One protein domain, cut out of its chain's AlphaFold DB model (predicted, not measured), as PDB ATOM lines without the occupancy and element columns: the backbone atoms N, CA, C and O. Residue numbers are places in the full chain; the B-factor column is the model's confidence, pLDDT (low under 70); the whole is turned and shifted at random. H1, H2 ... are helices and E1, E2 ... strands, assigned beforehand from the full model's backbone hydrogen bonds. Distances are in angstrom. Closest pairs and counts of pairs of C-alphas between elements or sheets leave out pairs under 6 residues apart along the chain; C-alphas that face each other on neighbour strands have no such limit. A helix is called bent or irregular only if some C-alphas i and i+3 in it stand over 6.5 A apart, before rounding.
ATOM      1  N   MET A   1      88.512   1.562-208.827       83.31
ATOM      2  CA  MET A   1      88.230   0.330-209.598       83.31
ATOM      3  C   MET A   1      89.062   0.347-210.871       83.31
ATOM      4  O   MET A   1      88.814   1.199-211.718       83.31
ATOM      5  N   LYS A   2      90.054  -0.543-210.991       91.88
ATOM      6  CA  LYS A   2      90.862  -0.678-212.216       91.88
ATOM      7  C   LYS A   2      90.326  -1.823-213.070       91.88
ATOM      8  O   LYS A   2      89.811  -2.801-212.527       91.88
ATOM      9  N   VAL A   3      90.395  -1.690-214.394       95.19
ATOM     10  CA  VAL A   3      89.808  -2.658-215.331       95.19
ATOM     11  C   VAL A   3      90.722  -2.853-216.531       95.19
ATOM     12  O   VAL A   3      91.057  -1.884-217.205       95.19
ATOM     13  N   ILE A   4      91.030  -4.108-216.854       95.25
ATOM     14  CA  ILE A   4      91.601  -4.500-218.146       95.25
ATOM     15  C   ILE A   4      90.576  -5.344-218.908       95.25
ATOM     16  O   ILE A   4      89.844  -6.153-218.331       95.25
ATOM     17  N   THR A   5      90.457  -5.107-220.214       93.94
ATOM     18  CA  THR A   5      89.517  -5.829-221.080       93.94
ATOM     19  C   THR A   5      90.279  -6.521-222.194       93.94
ATOM     20  O   THR A   5      90.958  -5.871-222.981       93.94
ATOM     21  N   TYR A   6      90.098  -7.829-222.297       92.75
ATOM     22  CA  TYR A   6      90.577  -8.631-223.406       92.75
ATOM     23  C   TYR A   6      89.461  -8.846-224.429       92.75
ATOM     24  O   TYR A   6      88.330  -9.197-224.080       92.75
ATOM     25  N   LYS A   7      89.783  -8.655-225.708       90.06
ATOM     26  CA  LYS A   7      88.914  -8.983-226.840       90.06
ATOM     27  C   LYS A   7      89.714  -9.760-227.868       90.06
ATOM     28  O   LYS A   7      90.925  -9.595-227.975       90.06
ATOM     29  N   ASN A   8      89.010 -10.562-228.654       85.06
ATOM     30  CA  ASN A   8      89.570 -11.164-229.851       85.06
ATOM     31  C   ASN A   8      90.157 -10.073-230.773       85.06
ATOM     32  O   ASN A   8      89.469  -9.107-231.100       85.06
ATOM     33  N   LEU A   9      91.422 -10.230-231.169       83.25
ATOM     34  CA  LEU A   9      92.142  -9.268-232.014       83.25
ATOM     35  C   LEU A   9      91.718  -9.358-233.486       83.25
ATOM     36  O   LEU A   9      91.693  -8.354-234.189       83.25
ATOM     37  N   ASN A  10      91.313 -10.548-233.936       84.62
ATOM     38  CA  ASN A  10      91.026 -10.850-235.340       84.62
ATOM     39  C   ASN A  10      89.517 -10.944-235.590       84.62
ATOM     40  O   ASN A  10      89.019 -11.894-236.205       84.62
ATOM     41  N   MET A  11      88.761  -9.957-235.098       87.50
ATOM     42  CA  MET A  11      87.296  -9.956-235.196       87.50
ATOM     43  C   MET A  11      86.789  -9.984-236.640       87.50
ATOM     44  O   MET A  11      85.819 -10.684-236.908       87.50
ATOM     45  N   GLY A  12      87.446  -9.284-237.573       87.56
ATOM     46  CA  GLY A  12      87.050  -9.282-238.987       87.56
ATOM     47  C   GLY A  12      87.068 -10.686-239.599       87.56
ATOM     48  O   GLY A  12      86.050 -11.163-240.095       87.56
ATOM     49  N   GLU A  13      88.194 -11.393-239.478       87.31
ATOM     50  CA  GLU A  13      88.324 -12.778-239.952       87.31
ATOM     51  C   GLU A  13      87.380 -13.731-239.203       87.31
ATOM     52  O   GLU A  13      86.767 -14.607-239.810       87.31
ATOM     53  N   THR A  14      87.202 -13.527-237.895       90.25
ATOM     54  CA  THR A  14      86.269 -14.319-237.079       90.25
ATOM     55  C   THR A  14      84.837 -14.199-237.599       90.25
ATOM     56  O   THR A  14      84.145 -15.208-237.717       90.25
ATOM     57  N   ILE A  15      84.390 -12.985-237.937       91.75
ATOM     58  CA  ILE A  15      83.060 -12.742-238.512       91.75
ATOM     59  C   ILE A  15      82.942 -13.422-239.877       91.75
ATOM     60  O   ILE A  15      81.961 -14.119-240.113       91.75
ATOM     61  N   ILE A  16      83.946 -13.286-240.749       91.38
ATOM     62  CA  ILE A  16      83.943 -13.920-242.077       91.38
ATOM     63  C   ILE A  16      83.828 -15.446-241.949       91.38
ATOM     64  O   ILE A  16      82.932 -16.051-242.536       91.38
ATOM     65  N   ASN A  17      84.677 -16.071-241.130       90.44
ATOM     66  CA  ASN A  17      84.642 -17.516-240.894       90.44
ATOM     67  C   ASN A  17      83.313 -17.968-240.270       90.44
ATOM     68  O   ASN A  17      82.836 -19.061-240.569       90.44
ATOM     69  N   PHE A  18      82.699 -17.133-239.431       93.12
ATOM     70  CA  PHE A  18      81.394 -17.416-238.843       93.12
ATOM     71  C   PHE A  18      80.264 -17.344-239.876       93.12
ATOM     72  O   PHE A  18      79.389 -18.205-239.877       93.12
ATOM     73  N   LEU A  19      80.291 -16.371-240.790       93.62
ATOM     74  CA  LEU A  19      79.314 -16.277-241.879       93.62
ATOM     75  C   LEU A  19      79.423 -17.471-242.834       93.62
ATOM     76  O   LEU A  19      78.400 -18.048-243.195       93.62
ATOM     77  N   PHE A  20      80.643 -17.900-243.178       91.06
ATOM     78  CA  PHE A  20      80.851 -19.130-243.952       91.06
ATOM     79  C   PHE A  20      80.313 -20.365-243.227       91.06
ATOM     80  O   PHE A  20      79.655 -21.197-243.849       91.06
ATOM     81  N   LEU A  21      80.544 -20.469-241.916       91.69
ATOM     82  CA  LEU A  21      80.006 -21.549-241.091       91.69
ATOM     83  C   LEU A  21      78.467 -21.575-241.110       91.69
ATOM     84  O   LEU A  21      77.883 -22.644-241.278       91.69
ATOM     85  N   LEU A  22      77.813 -20.416-240.974       93.25
ATOM     86  CA  LEU A  22      76.352 -20.301-241.053       93.25
ATOM     87  C   LEU A  22      75.820 -20.666-242.442       93.25
ATOM     88  O   LEU A  22      74.825 -21.379-242.552       93.25
ATOM     89  N   PHE A  23      76.494 -20.214-243.500       91.19
ATOM     90  CA  PHE A  23      76.125 -20.541-244.875       91.19
ATOM     91  C   PHE A  23      76.230 -22.047-245.149       91.19
ATOM     92  O   PHE A  23      75.290 -22.649-245.666       91.19
ATOM     93  N   GLN A  24      77.335 -22.679-244.739       88.38
ATOM     94  CA  GLN A  24      77.503 -24.129-244.852       88.38
ATOM     95  C   GLN A  24      76.431 -24.879-244.057       88.38
ATOM     96  O   GLN A  24      75.811 -25.797-244.588       88.38
ATOM     97  N   GLN A  25      76.161 -24.465-242.818       90.31
ATOM     98  CA  GLN A  25      75.094 -25.056-242.015       90.31
ATOM     99  C   GLN A  25      73.735 -24.982-242.730       90.31
ATOM    100  O   GLN A  25      73.026 -25.985-242.791       90.31
ATOM    101  N   ALA A  26      73.377 -23.828-243.301       89.75
ATOM    102  CA  ALA A  26      72.115 -23.660-244.017       89.75
ATOM    103  C   ALA A  26      71.997 -24.609-245.223       89.75
ATOM    104  O   ALA A  26      70.939 -25.203-245.422       89.75
ATOM    105  N   ILE A  27      73.086 -24.815-245.975       88.38
ATOM    106  CA  ILE A  27      73.127 -25.787-247.079       88.38
ATOM    107  C   ILE A  27      72.834 -27.198-246.568       88.38
ATOM    108  O   ILE A  27      71.978 -27.876-247.128       88.38
ATOM    109  N   PHE A  28      73.503 -27.649-245.503       84.62
ATOM    110  CA  PHE A  28      73.303 -29.007-244.990       84.62
ATOM    111  C   PHE A  28      71.923 -29.217-244.369       84.62
ATOM    112  O   PHE A  28      71.384 -30.315-244.473       84.62
ATOM    113  N   PHE A  29      71.325 -28.196-243.752       85.69
ATOM    114  CA  PHE A  29      69.911 -28.253-243.376       85.69
ATOM    115  C   PHE A  29      69.008 -28.354-244.608       85.69
ATOM    116  O   PHE A  29      68.116 -29.196-244.634       85.69
ATOM    117  N   GLY A  30      69.260 -27.547-245.641       86.75
ATOM    118  CA  GLY A  30      68.513 -27.596-246.899       86.75
ATOM    119  C   GLY A  30      68.589 -28.963-247.581       86.75
ATOM    120  O   GLY A  30      67.562 -29.472-248.019       86.75
ATOM    121  N   LEU A  31      69.770 -29.591-247.603       85.31
ATOM    122  CA  LEU A  31      69.953 -30.945-248.133       85.31
ATOM    123  C   LEU A  31      69.086 -31.962-247.385       85.31
ATOM    124  O   LEU A  31      68.400 -32.736-248.041       85.31
ATOM    125  N   ILE A  32      69.028 -31.909-246.049       83.88
ATOM    126  CA  ILE A  32      68.141 -32.792-245.269       83.88
ATOM    127  C   ILE A  32      66.682 -32.620-245.710       83.88
ATOM    128  O   ILE A  32      66.004 -33.608-245.964       83.88
ATOM    129  N   PHE A  33      66.191 -31.385-245.854       80.94
ATOM    130  CA  PHE A  33      64.801 -31.145-246.268       80.94
ATOM    131  C   PHE A  33      64.510 -31.591-247.705       80.94
ATOM    132  O   PHE A  33      63.449 -32.159-247.962       80.94
ATOM    133  N   ILE A  34      65.436 -31.350-248.639       81.62
ATOM    134  CA  ILE A  34      65.302 -31.791-250.033       81.62
ATOM    135  C   ILE A  34      65.258 -33.317-250.093       81.62
ATOM    136  O   ILE A  34      64.373 -33.864-250.745       81.62
ATOM    137  N   TYR A  35      66.167 -33.998-249.393       74.12
ATOM    138  CA  TYR A  35      66.209 -35.456-249.389       74.12
ATOM    139  C   TYR A  35      64.991 -36.054-248.684       74.12
ATOM    140  O   TYR A  35      64.333 -36.875-249.293       74.12
ATOM    141  N   VAL A  36      64.564 -35.560-247.516       76.19
ATOM    142  CA  VAL A  36      63.309 -36.014-246.873       76.19
ATOM    143  C   VAL A  36      62.077 -35.806-247.773       76.19
ATOM    144  O   VAL A  36      61.157 -36.623-247.776       76.19
ATOM    145  N   SER A  37      62.039 -34.731-248.563       74.19
ATOM    146  CA  SER A  37      60.970 -34.498-249.547       74.19
ATOM    147  C   SER A  37      61.035 -35.485-250.725       74.19
ATOM    148  O   SER A  37      60.005 -36.001-251.175       74.19
ATOM    149  N   LEU A  38      62.244 -35.804-251.200       70.25
ATOM    150  CA  LEU A  38      62.464 -36.869-252.180       70.25
ATOM    151  C   LEU A  38      62.051 -38.229-251.606       70.25
ATOM    152  O   LEU A  38      61.338 -38.951-252.291       70.25
ATOM    153  N   ASP A  39      62.378 -38.538-250.347       66.50
ATOM    154  CA  ASP A  39      61.941 -39.759-249.656       66.50
ATOM    155  C   ASP A  39      60.424 -39.870-249.717       66.50
ATOM    156  O   ASP A  39      59.908 -40.880-250.176       66.50
ATOM    157  N   TYR A  40      59.707 -38.811-249.325       66.31
ATOM    158  CA  TYR A  40      58.245 -38.794-249.303       66.31
ATOM    159  C   TYR A  40      57.624 -39.010-250.690       66.31
ATOM    160  O   TYR A  40      56.690 -39.793-250.847       66.31
ATOM    161  N   THR A  41      58.142 -38.326-251.711       66.88
ATOM    162  CA  THR A  41      57.615 -38.429-253.083       66.88
ATOM    163  C   THR A  41      57.947 -39.771-253.738       66.88
ATOM    164  O   THR A  41      57.101 -40.344-254.423       66.88
ATOM    165  N   VAL A  42      59.141 -40.304-253.488       60.38
ATOM    166  CA  VAL A  42      59.644 -41.545-254.083       60.38
ATOM    167  C   VAL A  42      59.075 -42.792-253.396       60.38
ATOM    168  O   VAL A  42      58.650 -43.704-254.105       60.38
ATOM    169  N   TYR A  43      58.966 -42.820-252.059       57.66
ATOM    170  CA  TYR A  43      58.348 -43.938-251.320       57.66
ATOM    171  C   TYR A  43      56.876 -44.149-251.683       57.66
ATOM    172  O   TYR A  43      56.392 -45.276-251.662       57.66
ATOM    173  N   ILE A  44      56.153 -43.067-251.987       57.12
ATOM    174  CA  ILE A  44      54.735 -43.134-252.356       57.12
ATOM    175  C   ILE A  44      54.557 -43.588-253.816       57.12
ATOM    176  O   ILE A  44      53.509 -44.137-254.150       57.12
ATOM    177  N   GLN A  45      55.551 -43.376-254.692       57.50
ATOM    178  CA  GLN A  45      55.390 -43.572-256.139       57.50
ATOM    179  C   GLN A  45      56.068 -44.815-256.747       57.50
ATOM    180  O   GLN A  45      55.633 -45.199-257.835       57.50
ATOM    181  N   LYS A  46      57.077 -45.465-256.132       56.22
ATOM    182  CA  LYS A  46      57.724 -46.670-256.716       56.22
ATOM    183  C   LYS A  46      58.341 -47.648-255.702       56.22
ATOM    184  O   LYS A  46      58.995 -47.226-254.753       56.22
ATOM    185  N   ASP A  47      58.236 -48.947-256.014       58.84
ATOM    186  CA  ASP A  47      59.007 -50.051-255.417       58.84
ATOM    187  C   ASP A  47      60.518 -49.813-255.585       58.84
ATOM    188  O   ASP A  47      61.072 -49.965-256.677       58.84
ATOM    189  N   TYR A  48      61.193 -49.425-254.503       61.75
ATOM    190  CA  TYR A  48      62.650 -49.334-254.445       61.75
ATOM    191  C   TYR A  48      63.256 -50.615-253.869       61.75
ATOM    192  O   TYR A  48      62.753 -51.179-252.898       61.75
ATOM    193  N   GLU A  49      64.399 -51.033-254.413       65.31
ATOM    194  CA  GLU A  49      65.232 -52.057-253.785       65.31
ATOM    195  C   GLU A  49      65.745 -51.562-252.420       65.31
ATOM    196  O   GLU A  49      66.122 -50.397-252.267       65.31
ATOM    197  N   LEU A  50      65.821 -52.467-251.435       72.56
ATOM    198  CA  LEU A  50      66.309 -52.229-250.062       72.56
ATOM    199  C   LEU A  50      67.611 -51.398-250.001       72.56
ATOM    200  O   LEU A  50      67.825 -50.625-249.065       72.56
ATOM    201  N   LEU A  51      68.464 -51.529-251.021       72.12
ATOM    202  CA  LEU A  51      69.724 -50.804-251.167       72.12
ATOM    203  C   LEU A  51      69.538 -49.278-251.294       72.12
ATOM    204  O   LEU A  51      70.312 -48.524-250.705       72.12
ATOM    205  N   GLY A  52      68.512 -48.809-252.009       73.56
ATOM    206  CA  GLY A  52      68.252 -47.374-252.190       73.56
ATOM    207  C   GLY A  52      67.800 -46.690-250.898       73.56
ATOM    208  O   GLY A  52      68.297 -45.617-250.560       73.56
ATOM    209  N   ILE A  53      66.939 -47.361-250.127       74.88
ATOM    210  CA  ILE A  53      66.495 -46.907-248.799       74.88
ATOM    211  C   ILE A  53      67.690 -46.828-247.840       74.88
ATOM    212  O   ILE A  53      67.859 -45.841-247.123       74.88
ATOM    213  N   ALA A  54      68.564 -47.839-247.851       79.38
ATOM    214  CA  ALA A  54      69.750 -47.859-247.000       79.38
ATOM    215  C   ALA A  54      70.709 -46.690-247.299       79.38
ATOM    216  O   ALA A  54      71.161 -46.022-246.368       79.38
ATOM    217  N   ILE A  55      70.984 -46.396-248.576       80.25
ATOM    218  CA  ILE A  55      71.851 -45.271-248.987       80.25
ATOM    219  C   ILE A  55      71.306 -43.934-248.470       80.25
ATOM    220  O   ILE A  55      72.058 -43.084-247.991       80.25
ATOM    221  N   LEU A  56      69.994 -43.765-248.534       76.31
ATOM    222  CA  LEU A  56      69.288 -42.546-248.167       76.31
ATOM    223  C   LEU A  56      69.280 -42.296-246.656       76.31
ATOM    224  O   LEU A  56      69.588 -41.196-246.190       76.31
ATOM    225  N   VAL A  57      69.025 -43.347-245.874       80.75
ATOM    226  CA  VAL A  57      69.145 -43.310-244.411       80.75
ATOM    227  C   VAL A  57      70.580 -42.971-244.005       80.75
ATOM    228  O   VAL A  57      70.788 -42.098-243.159       80.75
ATOM    229  N   ILE A  58      71.580 -43.595-244.640       85.06
ATOM    230  CA  ILE A  58      72.998 -43.292-244.394       85.06
ATOM    231  C   ILE A  58      73.298 -41.821-244.711       85.06
ATOM    232  O   ILE A  58      73.930 -41.146-243.899       85.06
ATOM    233  N   HIS A  59      72.818 -41.297-245.843       83.62
ATOM    234  CA  HIS A  59      72.997 -39.892-246.216       83.62
ATOM    235  C   HIS A  59      72.426 -38.935-245.158       83.62
ATOM    236  O   HIS A  59      73.143 -38.055-244.674       83.62
ATOM    237  N   ASN A  60      71.173 -39.143-244.741       82.81
ATOM    238  CA  ASN A  60      70.521 -38.322-243.719       82.81
ATOM    239  C   ASN A  60      71.286 -38.349-242.386       82.81
ATOM    240  O   ASN A  60      71.521 -37.299-241.783       82.81
ATOM    241  N   ILE A  61      71.753 -39.526-241.951       86.31
ATOM    242  CA  ILE A  61      72.590 -39.664-240.749       86.31
ATOM    243  C   ILE A  61      73.889 -38.856-240.893       86.31
ATOM    244  O   ILE A  61      74.252 -38.110-239.982       86.31
ATOM    245  N   VAL A  62      74.575 -38.949-242.036       86.56
ATOM    246  CA  VAL A  62      75.811 -38.193-242.299       86.56
ATOM    247  C   VAL A  62      75.554 -36.680-242.253       86.56
ATOM    248  O   VAL A  62      76.300 -35.952-241.591       86.56
ATOM    249  N   CYS A  63      74.480 -36.194-242.879       85.56
ATOM    250  CA  CYS A  63      74.104 -34.779-242.843       85.56
ATOM    251  C   CYS A  63      73.759 -34.293-241.427       85.56
ATOM    252  O   CYS A  63      74.134 -33.177-241.056       85.56
ATOM    253  N   LEU A  64      73.091 -35.116-240.612       86.88
ATOM    254  CA  LEU A  64      72.810 -34.801-239.207       86.88
ATOM    255  C   LEU A  64      74.097 -34.704-238.379       86.88
ATOM    256  O   LEU A  64      74.261 -33.754-237.608       86.88
ATOM    257  N   ILE A  65      75.038 -35.635-238.572       88.12
ATOM    258  CA  ILE A  65      76.345 -35.618-237.898       88.12
ATOM    259  C   ILE A  65      77.115 -34.336-238.246       88.12
ATOM    260  O   ILE A  65      77.622 -33.658-237.351       88.12
ATOM    261  N   ILE A  66      77.172 -33.962-239.527       86.69
ATOM    262  CA  ILE A  66      77.845 -32.729-239.970       86.69
ATOM    263  C   ILE A  66      77.180 -31.492-239.346       86.69
ATOM    264  O   ILE A  66      77.868 -30.641-238.771       86.69
ATOM    265  N   ASN A  67      75.845 -31.416-239.369       87.94
ATOM    266  CA  ASN A  67      75.100 -30.314-238.754       87.94
ATOM    267  C   ASN A  67      75.350 -30.191-237.248       87.94
ATOM    268  O   ASN A  67      75.467 -29.075-236.736       87.94
ATOM    269  N   PHE A  68      75.480 -31.310-236.533       89.62
ATOM    270  CA  PHE A  68      75.826 -31.304-235.114       89.62
ATOM    271  C   PHE A  68      77.174 -30.612-234.857       89.62
ATOM    272  O   PHE A  68      77.281 -29.768-233.959       89.62
ATOM    273  N   PHE A  69      78.200 -30.905-235.663       89.62
ATOM    274  CA  PHE A  69      79.500 -30.241-235.538       89.62
ATOM    275  C   PHE A  69      79.423 -28.743-235.848       89.62
ATOM    276  O   PHE A  69      80.040 -27.946-235.133       89.62
ATOM    277  N   TYR A  70      78.632 -28.339-236.842       90.69
ATOM    278  CA  TYR A  70      78.404 -26.923-237.132       90.69
ATOM    279  C   TYR A  70      77.666 -26.196-236.011       90.69
ATOM    280  O   TYR A  70      78.126 -25.139-235.578       90.69
ATOM    281  N   LEU A  71      76.598 -26.777-235.459       91.94
ATOM    282  CA  LEU A  71      75.897 -26.223-234.296       91.94
ATOM    283  C   LEU A  71      76.841 -26.053-233.102       91.94
ATOM    284  O   LEU A  71      76.832 -25.015-232.432       91.94
ATOM    285  N   ARG A  72      77.705 -27.042-232.854       92.25
ATOM    286  CA  ARG A  72      78.733 -26.965-231.809       92.25
ATOM    287  C   ARG A  72      79.719 -25.824-232.067       92.25
ATOM    288  O   ARG A  72      80.039 -25.084-231.136       92.25
ATOM    289  N   ALA A  73      80.189 -25.669-233.301       92.00
ATOM    290  CA  ALA A  73      81.094 -24.592-233.688       92.00
ATOM    291  C   ALA A  73      80.433 -23.212-233.541       92.00
ATOM    292  O   ALA A  73      81.042 -22.310-232.971       92.00
ATOM    293  N   ILE A  74      79.164 -23.068-233.930       93.56
ATOM    294  CA  ILE A  74      78.382 -21.834-233.759       93.56
ATOM    295  C   ILE A  74      78.230 -21.488-232.281       93.56
ATOM    296  O   ILE A  74      78.529 -20.365-231.871       93.56
ATOM    297  N   LYS A  75      77.839 -22.464-231.450       93.69
ATOM    298  CA  LYS A  75      77.760 -22.288-229.993       93.69
ATOM    299  C   LYS A  75      79.094 -21.796-229.432       93.69
ATOM    300  O   LYS A  75      79.118 -20.867-228.619       93.69
ATOM    301  N   ASN A  76      80.200 -22.405-229.856       92.31
ATOM    302  CA  ASN A  76      81.528 -22.018-229.397       92.31
ATOM    303  C   ASN A  76      81.920 -20.616-229.871       92.31
ATOM    304  O   ASN A  76      82.468 -19.866-229.062       92.31
ATOM    305  N   ALA A  77      81.627 -20.260-231.124       92.19
ATOM    306  CA  ALA A  77      81.873 -18.940-231.695       92.19
ATOM    307  C   ALA A  77      81.190 -17.849-230.862       92.19
ATOM    308  O   ALA A  77      81.850 -16.944-230.348       92.19
ATOM    309  N   ILE A  78      79.885 -18.007-230.624       92.00
ATOM    310  CA  ILE A  78      79.081 -17.070-229.829       92.00
ATOM    311  C   ILE A  78      79.612 -16.973-228.396       92.00
ATOM    312  O   ILE A  78      79.780 -15.873-227.878       92.00
ATOM    313  N   SER A  79      79.927 -18.110-227.773       90.75
ATOM    314  CA  SER A  79      80.293 -18.159-226.349       90.75
ATOM    315  C   SER A  79      81.757 -17.809-226.063       90.75
ATOM    316  O   SER A  79      82.112 -17.626-224.898       90.75
ATOM    317  N   ASN A  80      82.642 -17.802-227.069       90.25
ATOM    318  CA  ASN A  80      84.083 -17.642-226.842       90.25
ATOM    319  C   ASN A  80      84.803 -16.671-227.778       90.25
ATOM    320  O   ASN A  80      85.807 -16.106-227.352       90.25
ATOM    321  N   PHE A  81      84.333 -16.477-229.009       91.06
ATOM    322  CA  PHE A  81      85.053 -15.703-230.028       91.06
ATOM    323  C   PHE A  81      84.487 -14.291-230.204       91.06
ATOM    324  O   PHE A  81      85.242 -13.373-230.514       91.06
ATOM    325  N   PHE A  82      83.183 -14.110-229.973       91.75
ATOM    326  CA  PHE A  82      82.528 -12.794-229.980       91.75
ATOM    327  C   PHE A  82      82.415 -12.157-228.592       91.75
ATOM    328  O   PHE A  82      82.085 -10.977-228.462       91.75
ATOM    329  N   THR A  83      82.689 -12.932-227.547       92.25
ATOM    330  CA  THR A  83      82.753 -12.429-226.180       92.25
ATOM    331  C   THR A  83      84.024 -11.630-225.938       92.25
ATOM    332  O   THR A  83      85.072 -11.924-226.511       92.25
ATOM    333  N   TYR A  84      83.954 -10.700-225.000       92.94
ATOM    334  CA  TYR A  84      85.113 -10.075-224.386       92.94
ATOM    335  C   TYR A  84      85.199 -10.459-222.912       92.94
ATOM    336  O   TYR A  84      84.201 -10.818-222.282       92.94
ATOM    337  N   GLU A  85      86.406 -10.400-222.371       94.94
ATOM    338  CA  GLU A  85      86.709 -10.786-221.000       94.94
ATOM    339  C   GLU A  85      87.187  -9.555-220.236       94.94
ATOM    340  O   GLU A  85      88.136  -8.890-220.647       94.94
ATOM    341  N   LYS A  86      86.504  -9.219-219.147       95.94
ATOM    342  CA  LYS A  86      86.847  -8.110-218.258       95.94
ATOM    343  C   LYS A  86      87.463  -8.664-216.986       95.94
ATOM    344  O   LYS A  86      86.891  -9.555-216.363       95.94
ATOM    345  N   TYR A  87      88.575  -8.069-216.584       96.75
ATOM    346  CA  TYR A  87      89.237  -8.312-215.312       96.75
ATOM    347  C   TYR A  87      89.182  -6.995-214.546       96.75
ATOM    348  O   TYR A  87      89.826  -6.017-214.929       96.75
ATOM    349  N   LYS A  88      88.340  -6.938-213.517       96.94
ATOM    350  CA  LYS A  88      88.166  -5.751-212.678       96.94
ATOM    351  C   LYS A  88      88.782  -6.035-211.323       96.94
ATOM    352  O   LYS A  88      88.524  -7.091-210.754       96.94
ATOM    353  N   ILE A  89      89.536  -5.087-210.789       96.25
ATOM    354  CA  ILE A  89      90.069  -5.182-209.435       96.25
ATOM    355  C   ILE A  89      89.462  -4.075-208.582       96.25
ATOM    356  O   ILE A  89      89.465  -2.889-208.947       96.25
ATOM    357  N   ASN A  90      88.880  -4.491-207.459       94.00
ATOM    358  CA  ASN A  90      88.290  -3.600-206.474       94.00
ATOM    359  C   ASN A  90      88.420  -4.200-205.070       94.00
ATOM    360  O   ASN A  90      88.046  -5.353-204.868       94.00
ATOM    361  N   ASN A  91      88.917  -3.411-204.115       90.69
ATOM    362  CA  ASN A  91      89.058  -3.782-202.701       90.69
ATOM    363  C   ASN A  91      89.661  -5.186-202.486       90.69
ATOM    364  O   ASN A  91      89.057  -6.027-201.825       90.69
ATOM    365  N   GLY A  92      90.822  -5.460-203.090       93.38
ATOM    366  CA  GLY A  92      91.527  -6.733-202.905       93.38
ATOM    367  C   GLY A  92      90.912  -7.937-203.616       93.38
ATOM    368  O   GLY A  92      91.339  -9.066-203.386       93.38
ATOM    369  N   LYS A  93      89.909  -7.726-204.472       96.62
ATOM    370  CA  LYS A  93      89.199  -8.790-205.185       96.62
ATOM    371  C   LYS A  93      89.297  -8.609-206.693       96.62
ATOM    372  O   LYS A  93      89.078  -7.512-207.212       96.62
ATOM    373  N   LEU A  94      89.595  -9.706-207.382       97.56
ATOM    374  CA  LEU A  94      89.538  -9.855-208.829       97.56
ATOM    375  C   LEU A  94      88.144 -10.344-209.235       97.56
ATOM    376  O   LEU A  94      87.744 -11.459-208.903       97.56
ATOM    377  N   TYR A  95      87.442  -9.531-210.014       97.25
ATOM    378  CA  TYR A  95      86.177  -9.870-210.649       97.25
ATOM    379  C   TYR A  95      86.429 -10.156-212.122       97.25
ATOM    380  O   TYR A  95      86.827  -9.274-212.891       97.25
ATOM    381  N   TYR A  96      86.175 -11.396-212.515       97.25
ATOM    382  CA  TYR A  96      86.212 -11.811-213.904       97.25
ATOM    383  C   TYR A  96      84.797 -11.863-214.466       97.25
ATOM    384  O   TYR A  96      83.918 -12.497-213.880       97.25
ATOM    385  N   GLU A  97      84.594 -11.269-215.637       96.12
ATOM    386  CA  GLU A  97      83.338 -11.337-216.382       96.12
ATOM    387  C   GLU A  97      83.608 -11.625-217.859       96.12
ATOM    388  O   GLU A  97      84.392 -10.939-218.514       96.12
ATOM    389  N   LYS A  98      82.908 -12.616-218.405       95.12
ATOM    390  CA  LYS A  98      82.880 -12.923-219.832       95.12
ATOM    391  C   LYS A  98      81.537 -12.514-220.408       95.12
ATOM    392  O   LYS A  98      80.505 -13.086-220.046       95.12
ATOM    393  N   GLU A  99      81.555 -11.550-221.316       94.31
ATOM    394  CA  GLU A  99      80.351 -10.877-221.795       94.31
ATOM    395  C   GLU A  99      80.288 -10.826-223.322       94.31
ATOM    396  O   GLU A  99      81.303 -10.685-224.001       94.31
ATOM    397  N   LEU A 100      79.076 -10.882-223.868       92.56
ATOM    398  CA  LEU A 100      78.773 -10.608-225.271       92.56
ATOM    399  C   LEU A 100      77.869  -9.382-225.342       92.56
ATOM    400  O   LEU A 100      76.837  -9.330-224.674       92.56
ATOM    401  N   LYS A 101      78.224  -8.407-226.179       88.75
ATOM    402  CA  LYS A 101      77.358  -7.257-226.457       88.75
ATOM    403  C   LYS A 101      76.662  -7.473-227.797       88.75
ATOM    404  O   LYS A 101      77.325  -7.476-228.828       88.75
ATOM    405  N   LEU A 102      75.341  -7.620-227.777       86.50
ATOM    406  CA  LEU A 102      74.523  -7.837-228.969       86.50
ATOM    407  C   LEU A 102      73.257  -6.973-228.890       86.50
ATOM    408  O   LEU A 102      72.617  -6.917-227.844       86.50
ATOM    409  N   PHE A 103      72.911  -6.266-229.971       82.69
ATOM    410  CA  PHE A 103      71.725  -5.391-230.045       82.69
ATOM    411  C   PHE A 103      71.577  -4.423-228.854       82.69
ATOM    412  O   PHE A 103      70.503  -4.281-228.277       82.69
ATOM    413  N   LYS A 104      72.681  -3.780-228.448       84.88
ATOM    414  CA  LYS A 104      72.776  -2.895-227.266       84.88
ATOM    415  C   LYS A 104      72.514  -3.574-225.905       84.88
ATOM    416  O   LYS A 104      72.655  -2.904-224.886       84.88
ATOM    417  N   LYS A 105      72.230  -4.878-225.856       89.56
ATOM    418  CA  LYS A 105      72.136  -5.680-224.626       89.56
ATOM    419  C   LYS A 105      73.467  -6.375-224.324       89.56
ATOM    420  O   LYS A 105      74.250  -6.661-225.232       89.56
ATOM    421  N   ILE A 106      73.727  -6.623-223.041       89.88
ATOM    422  CA  ILE A 106      74.913  -7.344-222.561       89.88
ATOM    423  C   ILE A 106      74.459  -8.693-222.011       89.88
ATOM    424  O   ILE A 106      73.562  -8.755-221.175       89.88
ATOM    425  N   PHE A 107      75.089  -9.763-222.481       91.88
ATOM    426  CA  PHE A 107      74.853 -11.130-222.035       91.88
ATOM    427  C   PHE A 107      76.092 -11.636-221.303       91.88
ATOM    428  O   PHE A 107      77.174 -11.692-221.889       91.88
ATOM    429  N   CYS A 108      75.946 -11.998-220.028       92.38
ATOM    430  CA  CYS A 108      77.030 -12.547-219.219       92.38
ATOM    431  C   CYS A 108      77.036 -14.078-219.323       92.38
ATOM    432  O   CYS A 108      76.061 -14.731-218.959       92.38
ATOM    433  N   PHE A 109      78.136 -14.646-219.815       91.38
ATOM    434  CA  PHE A 109      78.310 -16.095-219.972       91.38
ATOM    435  C   PHE A 109      78.999 -16.738-218.775       91.38
ATOM    436  O   PHE A 109      78.751 -17.898-218.453       91.38
ATOM    437  N   ARG A 110      79.924 -16.010-218.146       93.81
ATOM    438  CA  ARG A 110      80.688 -16.499-217.002       93.81
ATOM    439  C   ARG A 110      81.095 -15.327-216.133       93.81
ATOM    440  O   ARG A 110      81.584 -14.330-216.652       93.81
ATOM    441  N   LYS A 111      80.959 -15.492-214.824       96.19
ATOM    442  CA  LYS A 111      81.502 -14.577-213.829       96.19
ATOM    443  C   LYS A 111      82.061 -15.356-212.650       96.19
ATOM    444  O   LYS A 111      81.531 -16.418-212.328       96.19
ATOM    445  N   PHE A 112      83.124 -14.854-212.047       96.19
ATOM    446  CA  PHE A 112      83.632 -15.349-210.771       96.19
ATOM    447  C   PHE A 112      84.418 -14.249-210.061       96.19
ATOM    448  O   PHE A 112      84.839 -13.269-210.679       96.19
ATOM    449  N   GLU A 113      84.605 -14.438-208.764       96.69
ATOM    450  CA  GLU A 113      85.314 -13.528-207.875       96.69
ATOM    451  C   GLU A 113      86.406 -14.308-207.147       96.69
ATOM    452  O   GLU A 113      86.183 -15.444-206.725       96.69
ATOM    453  N   ILE A 114      87.590 -13.710-207.040       96.81
ATOM    454  CA  ILE A 114      88.763 -14.296-206.391       96.81
ATOM    455  C   ILE A 114      89.406 -13.220-205.514       96.81
ATOM    456  O   ILE A 114      89.600 -12.093-205.971       96.81
ATOM    457  N   ASN A 115      89.771 -13.545-204.274       96.44
ATOM    458  CA  ASN A 115      90.615 -12.662-203.470       96.44
ATOM    459  C   ASN A 115      92.039 -12.660-204.051       96.44
ATOM    460  O   ASN A 115      92.598 -13.721-204.320       96.44
ATOM    461  N   LEU A 116      92.640 -11.485-204.239       96.31
ATOM    462  CA  LEU A 116      93.993 -11.366-204.789       96.31
ATOM    463  C   LEU A 116      95.025 -12.143-203.960       96.31
ATOM    464  O   LEU A 116      95.957 -12.723-204.522       96.31
ATOM    465  N   PHE A 117      94.854 -12.200-202.638       95.19
ATOM    466  CA  PHE A 117      95.760 -12.943-201.765       95.19
ATOM    467  C   PHE A 117      95.670 -14.458-201.951       95.19
ATOM    468  O   PHE A 117      96.699 -15.117-201.831       95.19
ATOM    469  N   ASP A 118      94.517 -14.978-202.376       97.00
ATOM    470  CA  ASP A 118      94.321 -16.408-202.639       97.00
ATOM    471  C   ASP A 118      94.964 -16.865-203.954       97.00
ATOM    472  O   ASP A 118      95.107 -18.065-204.182       97.00
ATOM    473  N   ILE A 119      95.345 -15.937-204.841       96.94
ATOM    474  CA  ILE A 119      96.024 -16.258-206.103       96.94
ATOM    475  C   ILE A 119      97.456 -16.701-205.798       96.94
ATOM    476  O   ILE A 119      98.263 -15.899-205.319       96.94
ATOM    477  N   SER A 120      97.773 -17.958-206.105       96.00
ATOM    478  CA  SER A 120      99.115 -18.519-205.939       96.00
ATOM    479  C   SER A 120      99.978 -18.295-207.175       96.00
ATOM    480  O   SER A 120     101.110 -17.836-207.050       96.00
ATOM    481  N   ASP A 121      99.441 -18.574-208.363       96.62
ATOM    482  CA  ASP A 121     100.167 -18.433-209.624       96.62
ATOM    483  C   ASP A 121      99.232 -18.102-210.798       96.62
ATOM    484  O   ASP A 121      98.046 -18.454-210.809       96.62
ATOM    485  N   ILE A 122      99.796 -17.440-211.808       97.31
ATOM    486  CA  ILE A 122      99.164 -17.208-213.105       97.31
ATOM    487  C   ILE A 122     100.124 -17.693-214.191       97.31
ATOM    488  O   ILE A 122     101.192 -17.110-214.416       97.31
ATOM    489  N   SER A 123      99.703 -18.739-214.898       96.25
ATOM    490  CA  SER A 123     100.466 -19.378-215.967       96.25
ATOM    491  C   SER A 123      99.781 -19.237-217.321       96.25
ATOM    492  O   SER A 123      98.553 -19.140-217.436       96.25
ATOM    493  N   ILE A 124     100.605 -19.228-218.365       96.06
ATOM    494  CA  ILE A 124     100.166 -19.155-219.752       96.06
ATOM    495  C   ILE A 124     100.229 -20.568-220.330       96.06
ATOM    496  O   ILE A 124     101.283 -21.198-220.370       96.06
ATOM    497  N   LEU A 125      99.077 -21.085-220.741       93.44
ATOM    498  CA  LEU A 125      98.929 -22.406-221.340       93.44
ATOM    499  C   LEU A 125      99.450 -22.408-222.783       93.44
ATOM    500  O   LEU A 125      99.468 -21.350-223.419       93.44
ATOM    501  N   PRO A 126      99.834 -23.573-223.333       88.06
ATOM    502  CA  PRO A 126     100.270 -23.676-224.720       88.06
ATOM    503  C   PRO A 126      99.140 -23.346-225.710       88.06
ATOM    504  O   PRO A 126      97.953 -23.434-225.365       88.06
ATOM    505  N   PRO A 127      99.485 -22.953-226.949       84.19
ATOM    506  CA  PRO A 127      98.503 -22.750-228.003       84.19
ATOM    507  C   PRO A 127      97.749 -24.039-228.320       84.19
ATOM    508  O   PRO A 127      98.222 -25.149-228.096       84.19
ATOM    509  N   LYS A 128      96.564 -23.883-228.913       79.88
ATOM    510  CA  LYS A 128      95.859 -25.006-229.521       79.88
ATOM    511  C   LYS A 128      96.713 -25.590-230.655       79.88
ATOM    512  O   LYS A 128      97.122 -24.860-231.556       79.88
ATOM    513  N   GLU A 129      96.874 -26.907-230.646       72.00
ATOM    514  CA  GLU A 129      97.452 -27.664-231.755       72.00
ATOM    515  C   GLU A 129      96.408 -27.932-232.851       72.00
ATOM    516  O   GLU A 129      95.231 -28.213-232.576       72.00
ATOM    517  N   PHE A 130      96.840 -27.830-234.106       67.50
ATOM    518  CA  PHE A 130      96.070 -28.222-235.285       67.50
ATOM    519  C   PHE A 130      96.685 -29.504-235.859       67.50
ATOM    520  O   PHE A 130      97.902 -29.576-236.018       67.50
ATOM    521  N   TYR A 131      95.866 -30.509-236.182       58.88
ATOM    522  CA  TYR A 131      96.353 -31.720-236.849       58.88
ATOM    523  C   TYR A 131      96.654 -31.413-238.327       58.88
ATOM    524  O   TYR A 131      95.859 -30.770-239.014       58.88
ATOM    525  N   ASN A 132      97.809 -31.853-238.826       53.44
ATOM    526  CA  ASN A 132      98.259 -31.623-240.203       53.44
ATOM    527  C   ASN A 132      97.815 -32.765-241.129       53.44
ATOM    528  O   ASN A 132      98.655 -33.545-241.561       53.44
ATOM    529  N   ASP A 133      96.523 -32.871-241.457       47.53
ATOM    530  CA  ASP A 133      96.049 -33.896-242.401       47.53
ATOM    531  C   ASP A 133      95.397 -33.322-243.674       47.53
ATOM    532  O   ASP A 133      94.602 -32.386-243.643       47.53
ATOM    533  N   ARG A 134      95.789 -33.931-244.802       51.31
ATOM    534  CA  ARG A 134      95.596 -33.590-246.228       51.31
ATOM    535  C   ARG A 134      94.180 -33.174-246.698       51.31
ATOM    536  O   ARG A 134      93.192 -33.859-246.443       51.31
ATOM    537  N   TRP A 135      94.181 -32.140-247.556       49.62
ATOM    538  CA  TRP A 135      93.302 -31.714-248.676       49.62
ATOM    539  C   TRP A 135      91.783 -32.010-248.700       49.62
ATOM    540  O   TRP A 135      91.033 -31.104-249.045       49.62
ATOM    541  N   LEU A 136      91.280 -33.205-248.365       45.09
ATOM    542  CA  LEU A 136      89.842 -33.527-248.521       45.09
ATOM    543  C   LEU A 136      89.044 -33.446-247.206       45.09
ATOM    544  O   LEU A 136      87.861 -33.117-247.217       45.09
ATOM    545  N   LYS A 137      89.701 -33.658-246.056       52.00
ATOM    546  CA  LYS A 137      89.116 -33.395-244.722       52.00
ATOM    547  C   LYS A 137      89.028 -31.894-244.399       52.00
ATOM    548  O   LYS A 137      88.423 -31.510-243.402       52.00
ATOM    549  N   ASP A 138      89.608 -31.052-245.250       59.28
ATOM    550  CA  ASP A 138      90.056 -29.710-244.891       59.28
ATOM    551  C   ASP A 138      88.948 -28.643-244.956       59.28
ATOM    552  O   ASP A 138      88.931 -27.730-244.139       59.28
ATOM    553  N   ILE A 139      87.955 -28.762-245.848       61.22
ATOM    554  CA  ILE A 139      86.904 -27.729-245.985       61.22
ATOM    555  C   ILE A 139      85.917 -27.758-244.806       61.22
ATOM    556  O   ILE A 139      85.595 -26.711-244.241       61.22
ATOM    557  N   PHE A 140      85.449 -28.948-244.415       62.66
ATOM    558  CA  PHE A 140      84.478 -29.115-243.325       62.66
ATOM    559  C   PHE A 140      85.123 -28.943-241.941       62.66
ATOM    560  O   PHE A 140      84.542 -28.325-241.041       62.66
ATOM    561  N   ALA A 141      86.350 -29.449-241.771       70.06
ATOM    562  CA  ALA A 141      87.077 -29.348-240.510       70.06
ATOM    563  C   ALA A 141      87.586 -27.925-240.244       70.06
ATOM    564  O   ALA A 141      87.588 -27.494-239.096       70.06
ATOM    565  N   LYS A 142      87.946 -27.145-241.275       77.81
ATOM    566  CA  LYS A 142      88.542 -25.809-241.101       77.81
ATOM    567  C   LYS A 142      87.719 -24.889-240.200       77.81
ATOM    568  O   LYS A 142      88.259 -24.333-239.247       77.81
ATOM    569  N   TYR A 143      86.423 -24.730-240.472       79.44
ATOM    570  CA  TYR A 143      85.581 -23.803-239.704       79.44
ATOM    571  C   TYR A 143      85.209 -24.363-238.329       79.44
ATOM    572  O   TYR A 143      85.221 -23.637-237.335       79.44
ATOM    573  N   THR A 144      84.931 -25.665-238.245       82.88
ATOM    574  CA  THR A 144      84.607 -26.315-236.967       82.88
ATOM    575  C   THR A 144      85.806 -26.332-236.016       82.88
ATOM    576  O   THR A 144      85.649 -26.086-234.818       82.88
ATOM    577  N   GLU A 145      87.016 -26.526-236.541       82.94
ATOM    578  CA  GLU A 145      88.259 -26.413-235.785       82.94
ATOM    579  C   GLU A 145      88.584 -24.971-235.422       82.94
ATOM    580  O   GLU A 145      89.002 -24.734-234.286       82.94
ATOM    581  N   TYR A 146      88.403 -24.012-236.334       85.81
ATOM    582  CA  TYR A 146      88.648 -22.594-236.054       85.81
ATOM    583  C   TYR A 146      87.901 -22.146-234.793       85.81
ATOM    584  O   TYR A 146      88.499 -21.560-233.895       85.81
ATOM    585  N   PHE A 147      86.627 -22.532-234.660       89.06
ATOM    586  CA  PHE A 147      85.805 -22.224-233.489       89.06
ATOM    587  C   PHE A 147      85.964 -23.207-232.316       89.06
ATOM    588  O   PHE A 147      85.091 -23.299-231.449       89.06
ATOM    589  N   LYS A 148      87.073 -23.946-232.225       88.38
ATOM    590  CA  LYS A 148      87.402 -24.716-231.016       88.38
ATOM    591  C   LYS A 148      87.989 -23.762-229.963       88.38
ATOM    592  O   LYS A 148      89.016 -23.145-230.233       88.38
ATOM    593  N   PRO A 149      87.376 -23.633-228.771       88.94
ATOM    594  CA  PRO A 149      87.850 -22.700-227.758       88.94
ATOM    595  C   PRO A 149      89.244 -23.087-227.258       88.94
ATOM    596  O   PRO A 149      89.537 -24.267-227.055       88.94
ATOM    597  N   CYS A 150      90.078 -22.082-227.022       88.88
ATOM    598  CA  CYS A 150      91.440 -22.221-226.530       88.88
ATOM    599  C   CYS A 150      91.654 -21.209-225.404       88.88
ATOM    600  O   CYS A 150      91.995 -20.054-225.643       88.88
ATOM    601  N   LYS A 151      91.386 -21.634-224.167       91.81
ATOM    602  CA  LYS A 151      91.635 -20.811-222.979       91.81
ATOM    603  C   LYS A 151      93.117 -20.880-222.646       91.81
ATOM    604  O   LYS A 151      93.642 -21.980-222.488       91.81
ATOM    605  N   ARG A 152      93.771 -19.729-222.562       93.38
ATOM    606  CA  ARG A 152      95.231 -19.639-222.530       93.38
ATOM    607  C   ARG A 152      95.808 -19.121-221.220       93.38
ATOM    608  O   ARG A 152      97.001 -19.274-221.015       93.38
ATOM    609  N   ILE A 153      95.010 -18.530-220.337       96.12
ATOM    610  CA  ILE A 153      95.488 -18.068-219.027       96.12
ATOM    611  C   ILE A 153      94.904 -18.975-217.953       96.12
ATOM    612  O   ILE A 153      93.693 -19.213-217.932       96.12
ATOM    613  N   LYS A 154      95.757 -19.481-217.068       97.50
ATOM    614  CA  LYS A 154      95.386 -20.324-215.935       97.50
ATOM    615  C   LYS A 154      95.722 -19.600-214.637       97.50
ATOM    616  O   LYS A 154      96.880 -19.297-214.384       97.50
ATOM    617  N   ILE A 155      94.703 -19.345-213.826       97.62
ATOM    618  CA  ILE A 155      94.827 -18.765-212.486       97.62
ATOM    619  C   ILE A 155      94.702 -19.910-211.488       97.62
ATOM    620  O   ILE A 155      93.662 -20.578-211.452       97.62
ATOM    621  N   LYS A 156      95.751 -20.148-210.706       97.69
ATOM    622  CA  LYS A 156      95.782 -21.154-209.644       97.69
ATOM    623  C   LYS A 156      95.624 -20.465-208.294       97.69
ATOM    624  O   LYS A 156      96.231 -19.422-208.050       97.69
ATOM    625  N   LEU A 157      94.792 -21.041-207.435       97.50
ATOM    626  CA  LEU A 157      94.609 -20.584-206.063       97.50
ATOM    627  C   LEU A 157      95.474 -21.386-205.087       97.50
ATOM    628  O   LEU A 157      95.976 -22.464-205.418       97.50
ATOM    629  N   ILE A 158      95.659 -20.857-203.880       96.25
ATOM    630  CA  ILE A 158      96.371 -21.535-202.785       96.25
ATOM    631  C   ILE A 158      95.655 -22.836-202.393       96.25
ATOM    632  O   ILE A 158      96.311 -23.846-202.157       96.25
ATOM    633  N   ASP A 159      94.318 -22.847-202.413       94.56
ATOM    634  CA  ASP A 159      93.494 -24.026-202.105       94.56
ATOM    635  C   ASP A 159      93.492 -25.101-203.213       94.56
ATOM    636  O   ASP A 159      92.800 -26.113-203.107       94.56
ATOM    637  N   GLY A 160      94.248 -24.884-204.293       92.94
ATOM    638  CA  GLY A 160      94.348 -25.795-205.428       92.94
ATOM    639  C   GLY A 160      93.262 -25.626-206.491       92.94
ATOM    640  O   GLY A 160      93.353 -26.287-207.526       92.94
ATOM    641  N   LYS A 161      92.265 -24.743-206.315       96.31
ATOM    642  CA  LYS A 161      91.283 -24.454-207.375       96.31
ATOM    643  C   LYS A 161      91.942 -23.745-208.556       96.31
ATOM    644  O   LYS A 161      92.823 -22.902-208.395       96.31
ATOM    645  N   GLU A 162      91.467 -24.054-209.761       96.44
ATOM    646  CA  GLU A 162      92.043 -23.541-211.004       96.44
ATOM    647  C   GLU A 162      90.980 -22.928-211.920       96.44
ATOM    648  O   GLU A 162      89.928 -23.514-212.189       96.44
ATOM    649  N   TYR A 163      91.284 -21.751-212.464       96.12
ATOM    650  CA  TYR A 163      90.433 -21.044-213.412       96.12
ATOM    651  C   TYR A 163      91.171 -20.838-214.725       96.12
ATOM    652  O   TYR A 163      92.147 -20.101-214.802       96.12
ATOM    653  N   THR A 164      90.664 -21.442-215.797       95.12
ATOM    654  CA  THR A 164      91.122 -21.138-217.160       95.12
ATOM    655  C   THR A 164      90.274 -20.019-217.761       95.12
ATOM    656  O   THR A 164      89.035 -20.123-217.748       95.12
ATOM    657  N   VAL A 165      90.918 -19.003-218.323       93.94
ATOM    658  CA  VAL A 165      90.334 -17.807-218.948       93.94
ATOM    659  C   VAL A 165      91.126 -17.426-220.207       93.94
ATOM    660  O   VAL A 165      92.035 -18.151-220.613       93.94
ATOM    661  N   CYS A 166      90.757 -16.314-220.834       91.38
ATOM    662  CA  CYS A 166      91.336 -15.750-222.046       91.38
ATOM    663  C   CYS A 166      91.257 -16.709-223.237       91.38
ATOM    664  O   CYS A 166      92.170 -17.499-223.487       91.38
ATOM    665  N   ASN A 167      90.137 -16.673-223.962       88.12
ATOM    666  CA  ASN A 167      90.006 -17.432-225.202       88.12
ATOM    667  C   ASN A 167      90.815 -16.784-226.334       88.12
ATOM    668  O   ASN A 167      90.349 -15.824-226.948       88.12
ATOM    669  N   TYR A 168      91.983 -17.344-226.643       85.12
ATOM    670  CA  TYR A 168      92.803 -16.868-227.750       85.12
ATOM    671  C   TYR A 168      92.323 -17.429-229.083       85.12
ATOM    672  O   TYR A 168      92.162 -18.640-229.260       85.12
ATOM    673  N   VAL A 169      92.131 -16.530-230.042       78.12
ATOM    674  CA  VAL A 169      91.773 -16.880-231.414       78.12
ATOM    675  C   VAL A 169      93.055 -17.094-232.202       78.12
ATOM    676  O   VAL A 169      93.586 -16.175-232.820       78.12
ATOM    677  N   LYS A 170      93.565 -18.327-232.149       72.12
ATOM    678  CA  LYS A 170      94.702 -18.750-232.967       72.12
ATOM    679  C   LYS A 170      94.205 -19.200-234.339       72.12
ATOM    680  O   LYS A 170      93.364 -20.095-234.437       72.12
ATOM    681  N   LYS A 171      94.733 -18.584-235.393       70.56
ATOM    682  CA  LYS A 171      94.527 -19.029-236.772       70.56
ATOM    683  C   LYS A 171      95.369 -20.279-237.036       70.56
ATOM    684  O   LYS A 171      96.426 -20.453-236.438       70.56
ATOM    685  N   ARG A 172      94.911 -21.140-237.945       68.06
ATOM    686  CA  ARG A 172      95.772 -22.181-238.511       68.06
ATOM    687  C   ARG A 172      96.788 -21.495-239.420       68.06
ATOM    688  O   ARG A 172      96.410 -20.989-240.475       68.06
ATOM    689  N   GLU A 173      98.032 -21.438-238.971       67.75
ATOM    690  CA  GLU A 173      99.133 -20.826-239.703       67.75
ATOM    691  C   GLU A 173     100.110 -21.922-240.129       67.75
ATOM    692  O   GLU A 173     100.577 -22.712-239.310       67.75
ATOM    693  N   TYR A 174     100.357 -22.016-241.434       64.88
ATOM    694  CA  TYR A 174     101.244 -23.042-241.993       64.88
ATOM    695  C   TYR A 174     102.694 -22.556-242.040       64.88
ATOM    696  O   TYR A 174     103.621 -23.364-242.123       64.88
ATOM    697  N   ASN A 175     102.901 -21.239-241.964       70.62
ATOM    698  CA  ASN A 175     104.219 -20.645-241.866       70.62
ATOM    699  C   ASN A 175     104.625 -20.480-240.395       70.62
ATOM    700  O   ASN A 175     104.085 -19.644-239.672       70.62
ATOM    701  N   LYS A 176     105.638 -21.244-239.978       74.56
ATOM    702  CA  LYS A 176     106.158 -21.230-238.604       74.56
ATOM    703  C   LYS A 176     106.517 -19.827-238.101       74.56
ATOM    704  O   LYS A 176     106.216 -19.515-236.959       74.56
ATOM    705  N   VAL A 177     107.073 -18.966-238.955       72.44
ATOM    706  CA  VAL A 177     107.491 -17.607-238.568       72.44
ATOM    707  C   VAL A 177     106.286 -16.731-238.210       72.44
ATOM    708  O   VAL A 177     106.309 -16.010-237.215       72.44
ATOM    709  N   TYR A 178     105.203 -16.811-238.989       73.12
ATOM    710  CA  TYR A 178     103.968 -16.090-238.666       73.12
ATOM    711  C   TYR A 178     103.279 -16.674-237.426       73.12
ATOM    712  O   TYR A 178     102.712 -15.915-236.637       73.12
ATOM    713  N   ASP A 179     103.361 -17.993-237.223       77.81
ATOM    714  CA  ASP A 179     102.808 -18.655-236.037       77.81
ATOM    715  C   ASP A 179     103.529 -18.221-234.750       77.81
ATOM    716  O   ASP A 179     102.882 -17.873-233.758       77.81
ATOM    717  N   GLU A 180     104.861 -18.160-234.792       82.31
ATOM    718  CA  GLU A 180     105.710 -17.651-233.708       82.31
ATOM    719  C   GLU A 180     105.436 -16.171-233.423       82.31
ATOM    720  O   GLU A 180     105.283 -15.782-232.264       82.31
ATOM    721  N   GLY A 181     105.291 -15.344-234.464       84.75
ATOM    722  CA  GLY A 181     104.936 -13.932-234.311       84.75
ATOM    723  C   GLY A 181     103.567 -13.732-233.648       84.75
ATOM    724  O   GLY A 181     103.429 -12.924-232.728       84.75
ATOM    725  N   ALA A 182     102.554 -14.498-234.062       83.38
ATOM    726  CA  ALA A 182     101.225 -14.453-233.456       83.38
ATOM    727  C   ALA A 182     101.239 -14.932-231.995       83.38
ATOM    728  O   ALA A 182     100.520 -14.390-231.151       83.38
ATOM    729  N   GLU A 183     102.051 -15.938-231.680       88.44
ATOM    730  CA  GLU A 183     102.247 -16.399-230.308       88.44
ATOM    731  C   GLU A 183     102.937 -15.329-229.452       88.44
ATOM    732  O   GLU A 183     102.459 -15.045-228.355       88.44
ATOM    733  N   ALA A 184     103.974 -14.658-229.960       89.56
ATOM    734  CA  ALA A 184     104.646 -13.568-229.253       89.56
ATOM    735  C   ALA A 184     103.682 -12.416-228.909       89.56
ATOM    736  O   ALA A 184     103.668 -11.937-227.774       89.56
ATOM    737  N   VAL A 185     102.811 -12.023-229.846       90.19
ATOM    738  CA  VAL A 185     101.766 -11.009-229.598       90.19
ATOM    739  C   VAL A 185     100.824 -11.448-228.476       90.19
ATOM    740  O   VAL A 185     100.484 -10.653-227.597       90.19
ATOM    741  N   PHE A 186     100.408 -12.715-228.476       90.69
ATOM    742  CA  PHE A 186      99.557 -13.240-227.413       90.69
ATOM    743  C   PHE A 186     100.263 -13.247-226.052       90.69
ATOM    744  O   PHE A 186      99.652 -12.849-225.059       90.69
ATOM    745  N   GLN A 187     101.533 -13.653-226.002       92.94
ATOM    746  CA  GLN A 187     102.332 -13.668-224.774       92.94
ATOM    747  C   GLN A 187     102.425 -12.273-224.150       92.94
ATOM    748  O   GLN A 187     102.219 -12.138-222.948       92.94
ATOM    749  N   VAL A 188     102.622 -11.223-224.956       94.62
ATOM    750  CA  VAL A 188     102.597  -9.829-224.472       94.62
ATOM    751  C   VAL A 188     101.255  -9.496-223.816       94.62
ATOM    752  O   VAL A 188     101.218  -8.973-222.707       94.62
ATOM    753  N   ILE A 189     100.132  -9.836-224.452       92.69
ATOM    754  CA  ILE A 189      98.796  -9.565-223.897       92.69
ATOM    755  C   ILE A 189      98.550 -10.350-222.606       92.69
ATOM    756  O   ILE A 189      97.988  -9.815-221.649       92.69
ATOM    757  N   ALA A 190      98.941 -11.622-222.582       94.50
ATOM    758  CA  ALA A 190      98.772 -12.479-221.422       94.50
ATOM    759  C   ALA A 190      99.637 -12.013-220.243       94.50
ATOM    760  O   ALA A 190      99.135 -11.971-219.118       94.50
ATOM    761  N   ASN A 191     100.876 -11.588-220.508       96.25
ATOM    762  CA  ASN A 191     101.748 -10.970-219.512       96.25
ATOM    763  C   ASN A 191     101.157  -9.655-219.003       96.25
ATOM    764  O   ASN A 191     101.024  -9.507-217.801       96.25
ATOM    765  N   ASN A 192     100.627  -8.786-219.867       96.12
ATOM    766  CA  ASN A 192      99.966  -7.555-219.417       96.12
ATOM    767  C   ASN A 192      98.786  -7.820-218.460       96.12
ATOM    768  O   ASN A 192      98.578  -7.075-217.506       96.12
ATOM    769  N   ILE A 193      97.989  -8.872-218.697       96.12
ATOM    770  CA  ILE A 193      96.900  -9.266-217.782       96.12
ATOM    771  C   ILE A 193      97.467  -9.822-216.469       96.12
ATOM    772  O   ILE A 193      96.936  -9.520-215.399       96.12
ATOM    773  N   LYS A 194      98.517 -10.642-216.547       96.94
ATOM    774  CA  LYS A 194      99.207 -11.209-215.384       96.94
ATOM    775  C   LYS A 194      99.809 -10.107-214.508       96.94
ATOM    776  O   LYS A 194      99.517 -10.074-213.315       96.94
ATOM    777  N   ASP A 195     100.572  -9.201-215.106       96.50
ATOM    778  CA  ASP A 195     101.244  -8.087-214.441       96.50
ATOM    779  C   ASP A 195     100.214  -7.151-213.815       96.50
ATOM    780  O   ASP A 195     100.304  -6.866-212.628       96.50
ATOM    781  N   PHE A 196      99.137  -6.815-214.536       96.69
ATOM    782  CA  PHE A 196      98.013  -6.061-213.974       96.69
ATOM    783  C   PHE A 196      97.456  -6.687-212.682       96.69
ATOM    784  O   PHE A 196      97.163  -5.974-211.724       96.69
ATOM    785  N   ILE A 197      97.295  -8.015-212.627       96.62
ATOM    786  CA  ILE A 197      96.774  -8.691-211.429       96.62
ATOM    787  C   ILE A 197      97.804  -8.680-210.289       96.62
ATOM    788  O   ILE A 197      97.425  -8.443-209.139       96.62
ATOM    789  N   PHE A 198      99.084  -8.931-210.579       96.25
ATOM    790  CA  PHE A 198     100.138  -8.977-209.559       96.25
ATOM    791  C   PHE A 198     100.513  -7.597-209.017       96.25
ATOM    792  O   PHE A 198     100.644  -7.448-207.804       96.25
ATOM    793  N   GLU A 199     100.613  -6.584-209.873       95.31
ATOM    794  CA  GLU A 199     100.830  -5.197-209.459       95.31
ATOM    795  C   GLU A 199      99.702  -4.725-208.545       95.31
ATOM    796  O   GLU A 199      99.953  -4.161-207.484       95.31
ATOM    797  N   GLU A 200      98.444  -5.011-208.893       95.06
ATOM    798  CA  GLU A 200      97.320  -4.631-208.041       95.06
ATOM    799  C   GLU A 200      97.254  -5.424-206.736       95.06
ATOM    800  O   GLU A 200      96.826  -4.876-205.717       95.06
ATOM    801  N   LYS A 201      97.696  -6.687-206.731       95.00
ATOM    802  CA  LYS A 201      97.856  -7.470-205.498       95.00
ATOM    803  C   LYS A 201      98.874  -6.814-204.566       95.00
ATOM    804  O   LYS A 201      98.591  -6.658-203.380       95.00
ATOM    805  N   GLU A 202     100.020  -6.405-205.103       93.94
ATOM    806  CA  GLU A 202     101.077  -5.749-204.335       93.94
ATOM    807  C   GLU A 202     100.646  -4.362-203.846       93.94
ATOM    808  O   GLU A 202     100.749  -4.059-202.660       93.94
TER     809      GLU A 202
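AT A GLANCE: This is residues 1 to 202 of the 321 residues of an uncharacterized protein of Fusobacterium nucleatum CTI-7 (UniProt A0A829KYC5). A long helical hairpin, H1 and H2, runs out from a smaller head in which two antiparallel sheets are partly face to face and the long helix H4 packs on both of them. The short H3 packs on H1 and H2 on the part of the hairpin nearer the head, while residues 44 to 52, at its far end, stick out. The printed part has 202 residues with four named helices and seven named strands, in the order E1 H1 H2 E2 E3 E4 E5 H3 E6 E7 H4; the sheets run E1 E2 E3 E4 and E5 E6 E7, and the class is mixed, helices and strands. The whole is loose, with a radius of gyration of the C-alphas of 22.5 A, and spans 79 by 39 by 34 A, the hairpin making much of the length.

HOW THE PARTS SIT: Begin at E1, residues 2 to 6, an edge strand antiparallel to E2, residues 84 to 90; N 4 and O 87 are 3.0 A apart, within hydrogen-bond range. E2 goes on to E3, residues 93 to 102, and E4, residues 105 to 115, as a meander, each strand the antiparallel neighbour of the one before; look for N 86 and O 97 at 2.8 A, and N 98 and O 110 at 2.8 A. This sheet is twisted, and E4 bends by 64 degrees at residue 109. The second sheet has E5, residues 119 to 124, E6, residues 151 to 157, and E7, residues 162 to 167, antiparallel, with N 123 and O 154 at 2.9 A and N 155 and O 163 at 2.8 A. The two sheets form a sandwich, two sheets face to face, their facing parts 10.7 A centre to centre and the strands at 30 degrees. H4, residues 176 to 202, is on both sheets, along the strands, at a height of 10.9 A over the first and 8.5 A over the second; its closest C-alphas to E5 are those of Lys 194 and Ile 122, 6.4 A apart. H1, residues 11 to 45, and H2, residues 50 to 81, form a helical hairpin: they touch, closest at the C-alphas of Gln 25 and Asn 67, 6.2 A apart, at a shallow tilt of 23 degrees, opposite ways. H2 stands up from the first sheet, its line rising 68 degrees, on the same face as H4. H3, residues 138 to 146, touches H2 with residues 69 to 73 of H2 alone, closest at the C-alphas of Ala 73 and Thr 144, 5.1 A apart. H4 and H1 are apart. Every O i to N i+4 pair is within hydrogen-bond range in H2 and H4; in H1 30 of 31 are, and in H3 3 of 5.

IN THESE COORDINATES: Find C-alpha 2 at (90.862, -0.678, -212.216), where E1 begins and runs to residue 6. H1 goes from C-alpha 11 to C-alpha 45 at (55.390, -43.572, -256.139), 50.9 A, and H2 returns from residue 50 to 81 over 45.7 A. Then come E2, residues 84 to 90, E3, residues 93 to 102 over 28.0 A, E4, residues 105 to 115 over 28.9 A, and E5, residues 119 to 124. H3, residues 138 to 146, is only just irregular, C-alphas 140 and 143 being 6.52 A apart. E6, residues 151 to 157, and E7, residues 162 to 167, form a hairpin; H4 runs 37.9 A from residue 176 to C-alpha 202 at (101.077, -5.749, -204.335).

THE WHOLE: The two C-alphas farthest apart, those of Asp 47 and Glu 202, are 79.6 A from each other. The printed part has no cut. The link from E5 to H3, 13 residues, is long, and its residues 133 to 137 stand free together with residues 138 and 139 of H3. Mean pLDDT of the printed part is 85.5; look for values under 70 at residues 39 to 49, 130 to 140 and 172 to 174.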